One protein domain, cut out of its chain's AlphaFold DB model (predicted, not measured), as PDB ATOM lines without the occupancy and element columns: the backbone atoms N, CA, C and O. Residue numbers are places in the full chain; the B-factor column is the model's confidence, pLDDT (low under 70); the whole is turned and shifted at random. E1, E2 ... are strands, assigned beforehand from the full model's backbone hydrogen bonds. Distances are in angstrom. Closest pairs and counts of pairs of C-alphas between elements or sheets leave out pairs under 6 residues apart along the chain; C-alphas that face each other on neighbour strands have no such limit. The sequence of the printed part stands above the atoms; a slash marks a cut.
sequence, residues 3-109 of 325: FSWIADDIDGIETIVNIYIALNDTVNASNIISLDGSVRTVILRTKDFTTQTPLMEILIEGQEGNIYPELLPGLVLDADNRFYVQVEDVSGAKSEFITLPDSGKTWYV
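What this domain is: This is residues 3 to 109 of the 325 residues of an uncharacterized protein of bacterium BMS3Abin03 (UniProt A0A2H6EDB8). With little regular structure, the domain has a twisted four-strand antiparallel sheet, E2-E1-E6-E7, the hairpin E3-E4 set off from it, and a small antiparallel pair, E5-E8, beyond one end, where E5 runs on into E6. The 107 printed residues, all strand in class, have eight named strands, E1 to E8, holding under half of them, and no named helix. They are compact, radius of gyration of the C-alphas 13.9 A, spanning 45 by 34 by 23 A.

Where its parts are: E1, residues 16 to 23, begins at C-alpha 16 (13.973, -27.791, -54.606) and measures 21.3 A; E6, 83 to 89, measures 20.7 A. E2 is 33 to 36, E7 98 to 100, E3 41 to 45, E4 57 to 60, E5 79 to 81 and E8 107 to 109, ending at C-alpha 109 (36.267, -41.185, -37.920).

How they stand to each other: Within hydrogen-bond range stand N 20 and O 86 of E1 and E6, 2.8 A; N 35 and O 19 of hairpin E1-E2, 2.8 A; N 100 and O 83 of hairpin E6-E7, 2.8 A; N 57 and O 45 of E3-E4, 2.8 A; N 81 and O 107 of E5-E8, 2.8 A. E3 and E1 are apart.

The domain as a whole: The farthest C-alphas, Asp 11 and Thr 50, are 45.8 A apart. The printed part has no cut; links E3 to E4 and E4 to E5 are long. No printed residue is under pLDDT 70.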
ATOM      1  N   PHE A   3      23.301 -37.379 -40.478       94.44
ATOM      2  CA  PHE A   3      23.356 -35.980 -40.906       94.44
ATOM      3  C   PHE A   3      21.959 -35.475 -41.235       94.44
ATOM      4  O   PHE A   3      21.181 -36.193 -41.859       94.44
ATOM      5  N   SER A   4      21.671 -34.227 -40.872       94.19
ATOM      6  CA  SER A   4      20.472 -33.522 -41.317       94.19
ATOM      7  C   SER A   4      20.795 -32.094 -41.714       94.19
ATOM      8  O   SER A   4      21.732 -31.490 -41.187       94.19
ATOM      9  N   TRP A   5      19.958 -31.525 -42.564       93.94
ATOM     10  CA  TRP A   5      20.045 -30.130 -42.977       93.94
ATOM     11  C   TRP A   5      18.653 -29.527 -43.134       93.94
ATOM     12  O   TRP A   5      17.643 -30.224 -43.233       93.94
ATOM     13  N   ILE A   6      18.624 -28.200 -43.172       93.06
ATOM     14  CA  ILE A   6      17.454 -27.424 -43.565       93.06
ATOM     15  C   ILE A   6      17.732 -26.902 -44.969       93.06
ATOM     16  O   ILE A   6      18.851 -26.485 -45.268       93.06
ATOM     17  N   ALA A   7      16.722 -26.965 -45.826       92.62
ATOM     18  CA  ALA A   7      16.789 -26.466 -47.183       92.62
ATOM     19  C   ALA A   7      15.506 -25.701 -47.483       92.62
ATOM     20  O   ALA A   7      14.418 -26.270 -47.366       92.62
ATOM     21  N   ASP A   8      15.679 -24.444 -47.871       90.81
ATOM     22  CA  ASP A   8      14.620 -23.495 -48.179       90.81
ATOM     23  C   ASP A   8      14.910 -22.839 -49.530       90.81
ATOM     24  O   ASP A   8      16.068 -22.634 -49.901       90.81
ATOM     25  N   ASP A   9      13.841 -22.484 -50.233       88.38
ATOM     26  CA  ASP A   9      13.868 -21.704 -51.465       88.38
ATOM     27  C   ASP A   9      12.844 -20.568 -51.327       88.38
ATOM     28  O   ASP A   9      11.785 -20.736 -50.716       88.38
ATOM     29  N   ILE A  10      13.177 -19.393 -51.866       90.25
ATOM     30  CA  ILE A  10      12.297 -18.222 -51.870       90.25
ATOM     31  C   ILE A  10      11.000 -18.488 -52.646       90.25
ATOM     32  O   ILE A  10       9.969 -17.902 -52.308       90.25
ATOM     33  N   ASP A  11      11.052 -19.384 -53.633       88.69
ATOM     34  CA  ASP A  11       9.910 -19.771 -54.461       88.69
ATOM     35  C   ASP A  11       9.086 -20.933 -53.866       88.69
ATOM     36  O   ASP A  11       8.009 -21.237 -54.381       88.69
ATOM     37  N   GLY A  12       9.532 -21.517 -52.745       88.38
ATOM     38  CA  GLY A  12       8.847 -22.586 -52.009       88.38
ATOM     39  C   GLY A  12       9.686 -23.861 -51.880       88.38
ATOM     40  O   GLY A  12      10.461 -24.207 -52.753       88.38
ATOM     41  N   ILE A  13       9.548 -24.623 -50.793       90.31
ATOM     42  CA  ILE A  13      10.361 -25.842 -50.591       90.31
ATOM     43  C   ILE A  13      10.144 -26.896 -51.694       90.31
ATOM     44  O   ILE A  13      11.019 -27.718 -51.959       90.31
ATOM     45  N   GLU A  14       8.983 -26.861 -52.345       91.75
ATOM     46  CA  GLU A  14       8.606 -27.707 -53.472       91.75
ATOM     47  C   GLU A  14       9.386 -27.423 -54.761       91.75
ATOM     48  O   GLU A  14       9.343 -28.245 -55.677       91.75
ATOM     49  N   THR A  15      10.075 -26.281 -54.859       94.69
ATOM     50  CA  THR A  15      10.905 -25.949 -56.024       94.69
ATOM     51  C   THR A  15      12.307 -26.533 -55.921       94.69
ATOM     52  O   THR A  15      13.011 -26.554 -56.927       94.69
ATOM     53  N   ILE A  16      12.704 -27.076 -54.766       96.44
ATOM     54  CA  ILE A  16      13.973 -27.791 -54.606       96.44
ATOM     55  C   ILE A  16      13.852 -29.160 -55.275       96.44
ATOM     56  O   ILE A  16      13.064 -30.004 -54.849       96.44
ATOM     57  N   VAL A  17      14.661 -29.393 -56.309       97.50
ATOM     58  CA  VAL A  17      14.605 -30.618 -57.121       97.50
ATOM     59  C   VAL A  17      15.711 -31.608 -56.784       97.50
ATOM     60  O   VAL A  17      15.470 -32.809 -56.868       97.50
ATOM     61  N   ASN A  18      16.887 -31.133 -56.358       97.81
ATOM     62  CA  ASN A  18      18.005 -31.999 -55.986       97.81
ATOM     63  C   ASN A  18      18.676 -31.545 -54.690       97.81
ATOM     64  O   ASN A  18      18.833 -30.349 -54.426       97.81
ATOM     65  N   ILE A  19      19.154 -32.532 -53.935       98.19
ATOM     66  CA  ILE A  19      20.120 -32.340 -52.857       98.19
ATOM     67  C   ILE A  19      21.426 -33.020 -53.252       98.19
ATOM     68  O   ILE A  19      21.476 -34.232 -53.433       98.19
ATOM     69  N   TYR A  20      22.500 -32.249 -53.345       98.31
ATOM     70  CA  TYR A  20      23.836 -32.753 -53.620       98.31
ATOM     71  C   TYR A  20      24.600 -32.972 -52.322       98.31
ATOM     72  O   TYR A  20      24.708 -32.054 -51.509       98.31
ATOM     73  N   ILE A  21      25.171 -34.163 -52.151       98.44
ATOM     74  CA  ILE A  21      25.999 -34.503 -50.989       98.44
ATOM     75  C   ILE A  21      27.386 -34.992 -51.402       98.44
ATOM     76  O   ILE A  21      27.541 -35.631 -52.443       98.44
ATOM     77  N   ALA A  22      28.395 -34.697 -50.580       98.25
ATOM     78  CA  ALA A  22      29.780 -35.114 -50.809       98.25
ATOM     79  C   ALA A  22      30.544 -35.319 -49.489       98.25
ATOM     80  O   ALA A  22      30.229 -34.691 -48.475       98.25
ATOM     81  N   LEU A  23      31.585 -36.156 -49.507       97.75
ATOM     82  CA  LEU A  23      32.546 -36.296 -48.406       97.75
ATOM     83  C   LEU A  23      33.913 -35.775 -48.837       97.75
ATOM     84  O   LEU A  23      34.457 -36.235 -49.836       97.75
ATOM     85  N   ASN A  24      34.478 -34.855 -48.052       96.69
ATOM     86  CA  ASN A  24      35.829 -34.281 -48.178       96.69
ATOM     87  C   ASN A  24      36.187 -33.556 -49.493       96.69
ATOM     88  O   ASN A  24      37.074 -32.706 -49.466       96.69
ATOM     89  N   ASP A  25      35.511 -33.825 -50.608       93.88
ATOM     90  CA  ASP A  25      35.830 -33.306 -51.938       93.88
ATOM     91  C   ASP A  25      34.560 -32.879 -52.686       93.88
ATOM     92  O   ASP A  25      33.743 -33.706 -53.085       93.88
ATOM     93  N   THR A  26      34.417 -31.570 -52.899       95.56
ATOM     94  CA  THR A  26      33.335 -30.958 -53.688       95.56
ATOM     95  C   THR A  26      33.804 -30.489 -55.070       95.56
ATOM     96  O   THR A  26      33.055 -29.819 -55.778       95.56
ATOM     97  N   VAL A  27      35.060 -30.756 -55.444       94.38
ATOM     98  CA  VAL A  27      35.650 -30.315 -56.720       94.38
ATOM     99  C   VAL A  27      35.470 -31.392 -57.782       94.38
ATOM    100  O   VAL A  27      35.188 -31.081 -58.941       94.38
ATOM    101  N   ASN A  28      35.614 -32.661 -57.403       94.12
ATOM    102  CA  ASN A  28      35.383 -33.765 -58.317       94.12
ATOM    103  C   ASN A  28      33.890 -34.111 -58.416       94.12
ATOM    104  O   ASN A  28      33.312 -34.692 -57.503       94.12
ATOM    105  N   ALA A  29      33.283 -33.829 -59.570       92.94
ATOM    106  CA  ALA A  29      31.870 -34.105 -59.818       92.94
ATOM    107  C   ALA A  29      31.484 -35.589 -59.663       92.94
ATOM    108  O   ALA A  29      30.335 -35.871 -59.348       92.94
ATOM    109  N   SER A  30      32.417 -36.538 -59.836       93.25
ATOM    110  CA  SER A  30      32.127 -37.964 -59.616       93.25
ATOM    111  C   SER A  30      31.984 -38.347 -58.139       93.25
ATOM    112  O   SER A  30      31.573 -39.465 -57.851       93.25
ATOM    113  N   ASN A  31      32.375 -37.463 -57.215       95.38
ATOM    114  CA  ASN A  31      32.282 -37.677 -55.768       95.38
ATOM    115  C   ASN A  31      31.024 -37.032 -55.162       95.38
ATOM    116  O   ASN A  31      30.813 -37.117 -53.952       95.38
ATOM    117  N   ILE A  32      30.204 -36.383 -55.993       98.00
ATOM    118  CA  ILE A  32      28.987 -35.688 -55.584       98.00
ATOM    119  C   ILE A  32      27.788 -36.545 -55.982       98.00
ATOM    120  O   ILE A  32      27.581 -36.819 -57.163       98.00
ATOM    121  N   ILE A  33      26.979 -36.929 -54.998       98.19
ATOM    122  CA  ILE A  33      25.771 -37.735 -55.202       98.19
ATOM    123  C   ILE A  33      24.544 -36.823 -55.212       98.19
ATOM    124  O   ILE A  33      24.413 -35.960 -54.344       98.19
ATOM    125  N   SER A  34      23.646 -37.026 -56.183       97.81
ATOM    126  CA  SER A  34      22.388 -36.281 -56.318       97.81
ATOM    127  C   SER A  34      21.224 -37.073 -55.733       97.81
ATOM    128  O   SER A  34      20.806 -38.093 -56.280       97.81
ATOM    129  N   LEU A  35      20.675 -36.593 -54.629       98.00
ATOM    130  CA  LEU A  35      19.476 -37.124 -53.996       98.00
ATOM    131  C   LEU A  35      18.243 -36.327 -54.430       98.00
ATOM    132  O   LEU A  35      18.355 -35.202 -54.919       98.00
ATOM    133  N   ASP A  36      17.064 -36.905 -54.201       96.75
ATOM    134  CA  ASP A  36      15.789 -36.218 -54.403       96.75
ATOM    135  C   ASP A  36      15.699 -34.941 -53.547       96.75
ATOM    136  O   ASP A  36      16.126 -34.917 -52.388       96.75
ATOM    137  N   GLY A  37      15.119 -33.882 -54.118       95.81
ATOM    138  CA  GLY A  37      14.966 -32.570 -53.490       95.81
ATOM    139  C   GLY A  37      14.220 -32.563 -52.153       95.81
ATOM    140  O   GLY A  37      14.359 -31.607 -51.387       95.81
ATOM    141  N   SER A  38      13.476 -33.623 -51.820       94.81
ATOM    142  CA  SER A  38      12.768 -33.774 -50.542       94.81
ATOM    143  C   SER A  38      13.618 -34.341 -49.396       94.81
ATOM    144  O   SER A  38      13.207 -34.225 -48.242       94.81
ATOM    145  N   VAL A  39      14.804 -34.903 -49.664       96.69
ATOM    146  CA  VAL A  39      15.641 -35.530 -48.625       96.69
ATOM    147  C   VAL A  39      16.185 -34.480 -47.653       96.69
ATOM    148  O   VAL A  39      16.709 -33.439 -48.059       96.69
ATOM    149  N   ARG A  40      16.066 -34.733 -46.348       95.06
ATOM    150  CA  ARG A  40      16.553 -33.836 -45.282       95.06
ATOM    151  C   ARG A  40      17.466 -34.530 -44.286       95.06
ATOM    152  O   ARG A  40      18.211 -33.839 -43.588       95.06
ATOM    153  N   THR A  41      17.444 -35.861 -44.247       95.44
ATOM    154  CA  THR A  41      18.278 -36.654 -43.345       95.44
ATOM    155  C   THR A  41      18.884 -37.842 -44.075       95.44
ATOM    156  O   THR A  41      18.205 -38.541 -44.828       95.44
ATOM    157  N   VAL A  42      20.156 -38.132 -43.796       96.56
ATOM    158  CA  VAL A  42      20.809 -39.374 -44.231       96.56
ATOM    159  C   VAL A  42      21.600 -40.010 -43.100       96.56
ATOM    160  O   VAL A  42      22.157 -39.325 -42.240       96.56
ATOM    161  N   ILE A  43      21.701 -41.336 -43.136       95.81
ATOM    162  CA  ILE A  43      22.702 -42.076 -42.366       95.81
ATOM    163  C   ILE A  43      23.728 -42.635 -43.339       95.81
ATOM    164  O   ILE A  43      23.375 -43.308 -44.305       95.81
ATOM    165  N   LEU A  44      25.000 -42.381 -43.047       95.75
ATOM    166  CA  LEU A  44      26.128 -42.985 -43.742       95.75
ATOM    167  C   LEU A  44      26.681 -44.149 -42.924       95.75
ATOM    168  O   LEU A  44      26.992 -43.972 -41.737       95.75
ATOM    169  N   ARG A  45      26.857 -45.309 -43.557       94.19
ATOM    170  CA  ARG A  45      27.492 -46.482 -42.936       94.19
ATOM    171  C   ARG A  45      28.356 -47.261 -43.919       94.19
ATOM    172  O   ARG A  45      28.196 -47.147 -45.128       94.19
ATOM    173  N   THR A  46      29.263 -48.066 -43.384       94.56
ATOM    174  CA  THR A  46      30.054 -49.018 -44.161       94.56
ATOM    175  C   THR A  46      30.395 -50.228 -43.304       94.56
ATOM    176  O   THR A  46      30.399 -50.145 -42.076       94.56
ATOM    177  N   LYS A  47      30.665 -51.352 -43.966       90.56
ATOM    178  CA  LYS A  47      31.231 -52.566 -43.362       90.56
ATOM    179  C   LYS A  47      32.627 -52.874 -43.903       90.56
ATOM    180  O   LYS A  47      33.230 -53.868 -43.512       90.56
ATOM    181  N   ASP A  48      33.131 -52.052 -44.827       93.12
ATOM    182  CA  ASP A  48      34.484 -52.194 -45.344       93.12
ATOM    183  C   ASP A  48      35.450 -51.376 -44.490       93.12
ATOM    184  O   ASP A  48      35.505 -50.152 -44.567       93.12
ATOM    185  N   PHE A  49      36.238 -52.080 -43.687       93.75
ATOM    186  CA  PHE A  49      37.350 -51.505 -42.932       93.75
ATOM    187  C   PHE A  49      38.700 -51.989 -43.473       93.75
ATOM    188  O   PHE A  49      39.736 -51.833 -42.829       93.75
ATOM    189  N   THR A  50      38.729 -52.599 -44.659       93.12
ATOM    190  CA  THR A  50      39.973 -53.088 -45.272       93.12
ATOM    191  C   THR A  50      40.737 -51.982 -45.998       93.12
ATOM    192  O   THR A  50      41.954 -52.082 -46.162       93.12
ATOM    193  N   THR A  51      40.055 -50.896 -46.365       94.19
ATOM    194  CA  THR A  51      40.619 -49.741 -47.071       94.19
ATOM    195  C   THR A  51      40.607 -48.485 -46.196       94.19
ATOM    196  O   THR A  51      39.833 -48.387 -45.248       94.19
ATOM    197  N   GLN A  52      41.473 -47.509 -46.495       95.38
ATOM    198  CA  GLN A  52      41.476 -46.220 -45.784       95.38
ATOM    199  C   GLN A  52      40.301 -45.326 -46.199       95.38
ATOM    200  O   GLN A  52      39.923 -44.420 -45.461       95.38
ATOM    201  N   THR A  53      39.750 -45.561 -47.390       96.38
ATOM    202  CA  THR A  53      38.717 -44.726 -48.003       96.38
ATOM    203  C   THR A  53      37.538 -45.580 -48.458       96.38
ATOM    204  O   THR A  53      37.375 -45.803 -49.664       96.38
ATOM    205  N   PRO A  54      36.754 -46.125 -47.516       97.12
ATOM    206  CA  PRO A  54      35.650 -46.996 -47.863       97.12
ATOM    207  C   PRO A  54      34.534 -46.220 -48.558       97.12
ATOM    208  O   PRO A  54      34.349 -45.016 -48.363       97.12
ATOM    209  N   LEU A  55      33.767 -46.945 -49.364       97.19
ATOM    210  CA  LEU A  55      32.516 -46.445 -49.913       97.19
ATOM    211  C   LEU A  55      31.418 -46.534 -48.847       97.19
ATOM    212  O   LEU A  55      31.365 -47.499 -48.076       97.19
ATOM    213  N   MET A  56      30.544 -45.529 -48.819       97.62
ATOM    214  CA  MET A  56      29.487 -45.405 -47.818       97.62
ATOM    215  C   MET A  56      28.119 -45.707 -48.423       97.62
ATOM    216  O   MET A  56      27.735 -45.110 -49.428       97.62
ATOM    217  N   GLU A  57      27.359 -46.592 -47.783       97.25
ATOM    218  CA  GLU A  57      25.920 -46.704 -48.022       97.25
ATOM    219  C   GLU A  57      25.215 -45.446 -47.508       97.25
ATOM    220  O   GLU A  57      25.603 -44.887 -46.476       97.25
ATOM    221  N   ILE A  58      24.159 -45.032 -48.209       97.69
ATOM    222  CA  ILE A  58      23.365 -43.846 -47.881       97.69
ATOM    223  C   ILE A  58      21.940 -44.308 -47.581       97.69
ATOM    224  O   ILE A  58      21.208 -44.715 -48.483       97.69
ATOM    225  N   LEU A  59      21.534 -44.259 -46.316       96.19
ATOM    226  CA  LEU A  59      20.161 -44.562 -45.907       96.19
ATOM    227  C   LEU A  59      19.361 -43.263 -45.900       96.19
ATOM    228  O   LEU A  59      19.657 -42.355 -45.117       96.19
ATOM    229  N   ILE A  60      18.339 -43.191 -46.745       96.12
ATOM    230  CA  ILE A  60      17.468 -42.023 -46.876       96.12
ATOM    231  C   ILE A  60      16.502 -41.981 -45.694       96.12
ATOM    232  O   ILE A  60      15.838 -42.973 -45.382       96.12
ATOM    233  N   GLU A  61      16.466 -40.843 -44.996       90.19
ATOM    234  CA  GLU A  61      15.715 -40.652 -43.748       90.19
ATOM    235  C   GLU A  61      16.020 -41.728 -42.684       90.19
ATOM    236  O   GLU A  61      15.195 -42.051 -41.828       90.19
ATOM    237  N   GLY A  62      17.219 -42.317 -42.756       84.06
ATOM    238  CA  GLY A  62      17.694 -43.342 -41.831       84.06
ATOM    239  C   GLY A  62      16.968 -44.688 -41.903       84.06
ATOM    240  O   GLY A  62      17.028 -45.466 -40.952       84.06
ATOM    241  N   GLN A  63      16.270 -44.978 -43.002       87.44
ATOM    242  CA  GLN A  63      15.487 -46.204 -43.140       87.44
ATOM    243  C   GLN A  63      16.302 -47.342 -43.771       87.44
ATOM    244  O   GLN A  63      16.774 -47.234 -44.897       87.44
ATOM    245  N   GLU A  64      16.368 -48.492 -43.090       85.12
ATOM    246  CA  GLU A  64      17.017 -49.727 -43.584       85.12
ATOM    247  C   GLU A  64      16.422 -50.243 -44.906       85.12
ATOM    248  O   GLU A  64      17.098 -50.904 -45.690       85.12
ATOM    249  N   GLY A  65      15.143 -49.948 -45.159       89.94
ATOM    250  CA  GLY A  65      14.454 -50.319 -46.396       89.94
ATOM    251  C   GLY A  65      14.617 -49.315 -47.540       89.94
ATOM    252  O   GLY A  65      14.105 -49.574 -48.626       89.94
ATOM    253  N   ASN A  66      15.283 -48.179 -47.307       94.50
ATOM    254  CA  ASN A  66      15.427 -47.090 -48.274       94.50
ATOM    255  C   ASN A  66      16.903 -46.697 -48.427       94.50
ATOM    256  O   ASN A  66      17.347 -45.636 -47.982       94.50
ATOM    257  N   ILE A  67      17.672 -47.607 -49.022       96.31
ATOM    258  CA  ILE A  67      19.094 -47.411 -49.305       96.31
ATOM    259  C   ILE A  67      19.226 -46.823 -50.708       96.31
ATOM    260  O   ILE A  67      18.688 -47.374 -51.671       96.31
ATOM    261  N   TYR A  68      19.942 -45.706 -50.821       97.75
ATOM    262  CA  TYR A  68      20.230 -45.100 -52.111       97.75
ATOM    263  C   TYR A  68      21.121 -46.038 -52.951       97.75
ATOM    264  O   TYR A  68      22.059 -46.621 -52.403       97.75
ATOM    265  N   PRO A  69      20.864 -46.207 -54.263       96.38
ATOM    266  CA  PRO A  69      21.591 -47.189 -55.074       96.38
ATOM    267  C   PRO A  69      23.086 -46.901 -55.242       96.38
ATOM    268  O   PRO A  69      23.869 -47.833 -55.425       96.38
ATOM    269  N   GLU A  70      23.481 -45.628 -55.223       96.75
ATOM    270  CA  GLU A  70      24.884 -45.231 -55.349       96.75
ATOM    271  C   GLU A  70      25.557 -45.139 -53.980       96.75
ATOM    272  O   GLU A  70      24.954 -44.717 -52.991       96.75
ATOM    273  N   LEU A  71      26.834 -45.511 -53.939       97.25
ATOM    274  CA  LEU A  71      27.654 -45.382 -52.744       97.25
ATOM    275  C   LEU A  71      28.388 -44.043 -52.758       97.25
ATOM    276  O   LEU A  71      28.899 -43.623 -53.794       97.25
ATOM    277  N   LEU A  72      28.496 -43.413 -51.594       98.06
ATOM    278  CA  LEU A  72      29.180 -42.136 -51.429       98.06
ATOM    279  C   LEU A  72      30.681 -42.366 -51.164       98.06
ATOM    280  O   LEU A  72      31.029 -42.932 -50.120       98.06
ATOM    281  N   PRO A  73      31.583 -41.961 -52.078       97.50
ATOM    282  CA  PRO A  73      33.024 -42.029 -51.853       97.50
ATOM    283  C   PRO A  73      33.518 -40.845 -51.013       97.50
ATOM    284  O   PRO A  73      32.797 -39.879 -50.777       97.50
ATOM    285  N   GLY A  74      34.790 -40.895 -50.616       96.06
ATOM    286  CA  GLY A  74      35.514 -39.739 -50.080       96.06
ATOM    287  C   GLY A  74      35.721 -39.743 -48.569       96.06
ATOM    288  O   GLY A  74      36.522 -38.943 -48.092       96.06
ATOM    289  N   LEU A  75      35.083 -40.651 -47.818       97.31
ATOM    290  CA  LEU A  75      35.419 -40.858 -46.404       97.31
ATOM    291  C   LEU A  75      36.898 -41.236 -46.268       97.31
ATOM    292  O   LEU A  75      37.415 -41.991 -47.088       97.31
ATOM    293  N   VAL A  76      37.557 -40.766 -45.214       97.31
ATOM    294  CA  VAL A  76      38.899 -41.200 -44.823       97.31
ATOM    295  C   VAL A  76      38.846 -41.680 -43.374       97.31
ATOM    296  O   VAL A  76      38.500 -40.913 -42.478       97.31
ATOM    297  N   LEU A  77      39.168 -42.948 -43.132       96.75
ATOM    298  CA  LEU A  77      39.299 -43.485 -41.776       96.75
ATOM    299  C   LEU A  77      40.515 -42.866 -41.064       96.75
ATOM    300  O   LEU A  77      41.403 -42.311 -41.708       96.75
ATOM    301  N   ASP A  78      40.546 -42.940 -39.738       96.25
ATOM    302  CA  ASP A  78      41.574 -42.380 -38.850       96.25
ATOM    303  C   ASP A  78      41.960 -40.925 -39.166       96.25
ATOM    304  O   ASP A  78      43.101 -40.494 -38.970       96.25
ATOM    305  N   ALA A  79      40.985 -40.151 -39.640       97.06
ATOM    306  CA  ALA A  79      41.162 -38.776 -40.073       97.06
ATOM    307  C   ALA A  79      39.943 -37.909 -39.739       97.06
ATOM    308  O   ALA A  79      38.830 -38.399 -39.511       97.06
ATOM    309  N   ASP A  80      40.165 -36.594 -39.743       95.69
ATOM    310  CA  ASP A  80      39.085 -35.613 -39.743       95.69
ATOM    311  C   ASP A  80      38.398 -35.589 -41.110       95.69
ATOM    312  O   ASP A  80      39.048 -35.524 -42.154       95.69
ATOM    313  N   ASN A  81      37.070 -35.606 -41.088       96.38
ATOM    314  CA  ASN A  81      36.212 -35.623 -42.260       96.38
ATOM    315  C   ASN A  81      35.258 -34.423 -42.266       96.38
ATOM    316  O   ASN A  81      34.926 -33.836 -41.231       96.38
ATOM    317  N   ARG A  82      34.783 -34.078 -43.463       95.81
ATOM    318  CA  ARG A  82      33.738 -33.086 -43.720       95.81
ATOM    319  C   ARG A  82      32.668 -33.697 -44.609       95.81
ATOM    320  O   ARG A  82      32.977 -34.336 -45.613       95.81
ATOM    321  N   PHE A  83      31.419 -33.453 -44.251       97.25
ATOM    322  CA  PHE A  83      30.254 -33.749 -45.069       97.25
ATOM    323  C   PHE A  83      29.727 -32.445 -45.660       97.25
ATOM    324  O   PHE A  83      29.612 -31.448 -44.951       97.25
ATOM    325  N   TYR A  84      29.436 -32.436 -46.952       97.50
ATOM    326  CA  TYR A  84      28.971 -31.253 -47.660       97.50
ATOM    327  C   TYR A  84      27.568 -31.468 -48.196       97.50
ATOM    328  O   TYR A  84      27.239 -32.570 -48.633       97.50
ATOM    329  N   VAL A  85      26.770 -30.400 -48.189       97.69
ATOM    330  CA  VAL A  85      25.413 -30.387 -48.746       97.69
ATOM    331  C   VAL A  85      25.224 -29.137 -49.596       97.69
ATOM    332  O   VAL A  85      25.633 -28.050 -49.193       97.69
ATOM    333  N   GLN A  86      24.603 -29.284 -50.758       97.38
ATOM    334  CA  GLN A  86      24.176 -28.198 -51.636       97.38
ATOM    335  C   GLN A  86      22.776 -28.512 -52.154       97.38
ATOM    336  O   GLN A  86      22.425 -29.675 -52.335       97.38
ATOM    337  N   VAL A  87      21.979 -27.484 -52.415       97.19
ATOM    338  CA  VAL A  87      20.631 -27.647 -52.973       97.19
ATOM    339  C   VAL A  87      20.545 -27.031 -54.357       97.19
ATOM    340  O   VAL A  87      21.302 -26.108 -54.665       97.19
ATOM    341  N   GLU A  88      19.643 -27.552 -55.182       97.38
ATOM    342  CA  GLU A  88      19.329 -27.023 -56.509       97.38
ATOM    343  C   GLU A  88      17.823 -26.879 -56.696       97.38
ATOM    344  O   GLU A  88      17.059 -27.795 -56.375       97.38
ATOM    345  N   ASP A  89      17.418 -25.729 -57.223       96.19
ATOM    346  CA  ASP A  89      16.028 -25.423 -57.544       96.19
ATOM    347  C   ASP A  89      15.624 -25.929 -58.945       96.19
ATOM    348  O   ASP A  89      16.438 -26.374 -59.761       96.19
ATOM    349  N   VAL A  90      14.338 -25.808 -59.264       95.62
ATOM    350  CA  VAL A  90      13.769 -26.169 -60.570       95.62
ATOM    351  C   VAL A  90      14.314 -25.322 -61.732       95.62
ATOM    352  O   VAL A  90      14.184 -25.712 -62.894       95.62
ATOM    353  N   SER A  91      14.931 -24.172 -61.443       93.94
ATOM    354  CA  SER A  91      15.585 -23.307 -62.428       93.94
ATOM    355  C   SER A  91      17.048 -23.700 -62.704       93.94
ATOM    356  O   SER A  91      17.642 -23.209 -63.669       93.94
ATOM    357  N   GLY A  92      17.608 -24.627 -61.918       94.56
ATOM    358  CA  GLY A  92      19.007 -25.059 -61.952       94.56
ATOM    359  C   GLY A  92      19.953 -24.171 -61.133       94.56
ATOM    360  O   GLY A  92      21.175 -24.319 -61.231       94.56
ATOM    361  N   ALA A  93      19.429 -23.224 -60.353       94.88
ATOM    362  CA  ALA A  93      20.217 -22.415 -59.435       94.88
ATOM    363  C   ALA A  93      20.648 -23.261 -58.233       94.88
ATOM    364  O   ALA A  93      19.853 -24.001 -57.658       94.88
ATOM    365  N   LYS A  94      21.922 -23.137 -57.845       96.62
ATOM    366  CA  LYS A  94      22.517 -23.906 -56.748       96.62
ATOM    367  C   LYS A  94      22.920 -23.007 -55.593       96.62
ATOM    368  O   LYS A  94      23.462 -21.923 -55.817       96.62
ATOM    369  N   SER A  95      22.724 -23.484 -54.366       95.75
ATOM    370  CA  SER A  95      23.319 -22.851 -53.187       95.75
ATOM    371  C   SER A  95      24.842 -23.005 -53.188       95.75
ATOM    372  O   SER A  95      25.409 -23.795 -53.942       95.75
ATOM    373  N   GLU A  96      25.537 -22.314 -52.288       95.19
ATOM    374  CA  GLU A  96      26.887 -22.747 -51.915       95.19
ATOM    375  C   GLU A  96      26.823 -24.094 -51.177       95.19
ATOM    376  O   GLU A  96      25.781 -24.465 -50.622       95.19
ATOM    377  N   PHE A  97      27.935 -24.833 -51.167       95.81
ATOM    378  CA  PHE A  97      28.061 -25.995 -50.294       95.81
ATOM    379  C   PHE A  97      28.174 -25.533 -48.843       95.81
ATOM    380  O   PHE A  97      29.108 -24.814 -48.484       95.81
ATOM    381  N   ILE A  98      27.269 -26.007 -47.994       94.69
ATOM    382  CA  ILE A  98      27.470 -25.962 -46.547       94.69
ATOM    383  C   ILE A  98      28.349 -27.137 -46.122       94.69
ATOM    384  O   ILE A  98      28.403 -28.163 -46.800       94.69
ATOM    385  N   THR A  99      29.033 -26.996 -44.987       94.00
ATOM    386  CA  THR A  99      29.919 -28.026 -44.439       94.00
ATOM    387  C   THR A  99      29.478 -28.437 -43.039       94.00
ATOM    388  O   THR A  99      29.140 -27.594 -42.208       94.00
ATOM    389  N   LEU A 100      29.481 -29.745 -42.793       93.06
ATOM    390  CA  LEU A 100      29.199 -30.375 -41.517       93.06
ATOM    391  C   LEU A 100      30.423 -31.201 -41.062       93.06
ATOM    392  O   LEU A 100      30.989 -31.956 -41.857       93.06
ATOM    393  N   PRO A 101      30.830 -31.100 -39.787       90.12
ATOM    394  CA  PRO A 101      30.319 -30.139 -38.818       90.12
ATOM    395  C   PRO A 101      30.791 -28.709 -39.150       90.12
ATOM    396  O   PRO A 101      31.797 -28.526 -39.842       90.12
ATOM    397  N   ASP A 102      30.039 -27.723 -38.663       84.31
ATOM    398  CA  ASP A 102      30.261 -26.292 -38.871       84.31
ATOM    399  C   ASP A 102      31.496 -25.760 -38.113       84.31
ATOM    400  O   ASP A 102      32.285 -26.505 -37.517       84.31
ATOM    401  N   SER A 103      31.723 -24.444 -38.179       79.75
ATOM    402  CA  SER A 103      32.923 -23.814 -37.623       79.75
ATOM    403  C   SER A 103      33.095 -24.109 -36.128       79.75
ATOM    404  O   SER A 103      32.213 -23.819 -35.325       79.75
ATOM    405  N   GLY A 104      34.272 -24.617 -35.748       80.69
ATOM    406  CA  GLY A 104      34.635 -24.893 -34.353       80.69
ATOM    407  C   GLY A 104      34.441 -26.344 -33.912       80.69
ATOM    408  O   GLY A 104      34.797 -26.676 -32.784       80.69
ATOM    409  N   LYS A 105      33.936 -27.215 -34.793       87.06
ATOM    410  CA  LYS A 105      33.793 -28.653 -34.540       87.06
ATOM    411  C   LYS A 105      34.578 -29.482 -35.559       87.06
ATOM    412  O   LYS A 105      34.834 -29.057 -36.693       87.06
ATOM    413  N   THR A 106      34.956 -30.686 -35.153       88.88
ATOM    414  CA  THR A 106      35.617 -31.685 -35.998       88.88
ATOM    415  C   THR A 106      34.821 -32.979 -35.974       88.88
ATOM    416  O   THR A 106      34.110 -33.272 -35.014       88.88
ATOM    417  N   TRP A 107      34.905 -33.734 -37.065       92.06
ATOM    418  CA  TRP A 107      34.343 -35.071 -37.154       92.06
ATOM    419  C   TRP A 107      35.471 -36.032 -37.503       92.06
ATOM    420  O   TRP A 107      35.831 -36.191 -38.665       92.06
ATOM    421  N   TYR A 108      36.043 -36.644 -36.471       93.19
ATOM    422  CA  TYR A 108      37.073 -37.659 -36.624       93.19
ATOM    423  C   TYR A 108      36.423 -39.039 -36.725       93.19
ATOM    424  O   TYR A 108      35.593 -39.395 -35.884       93.19
ATOM    425  N   VAL A 109      36.793 -39.825 -37.737       93.75
ATOM    426  CA  VAL A 109      36.267 -41.185 -37.920       93.75
ATOM    427  C   VAL A 109      37.358 -42.186 -37.604       93.75
ATOM    428  O   VAL A 109      38.272 -42.364 -38.397       93.75
TER     429      VAL A 109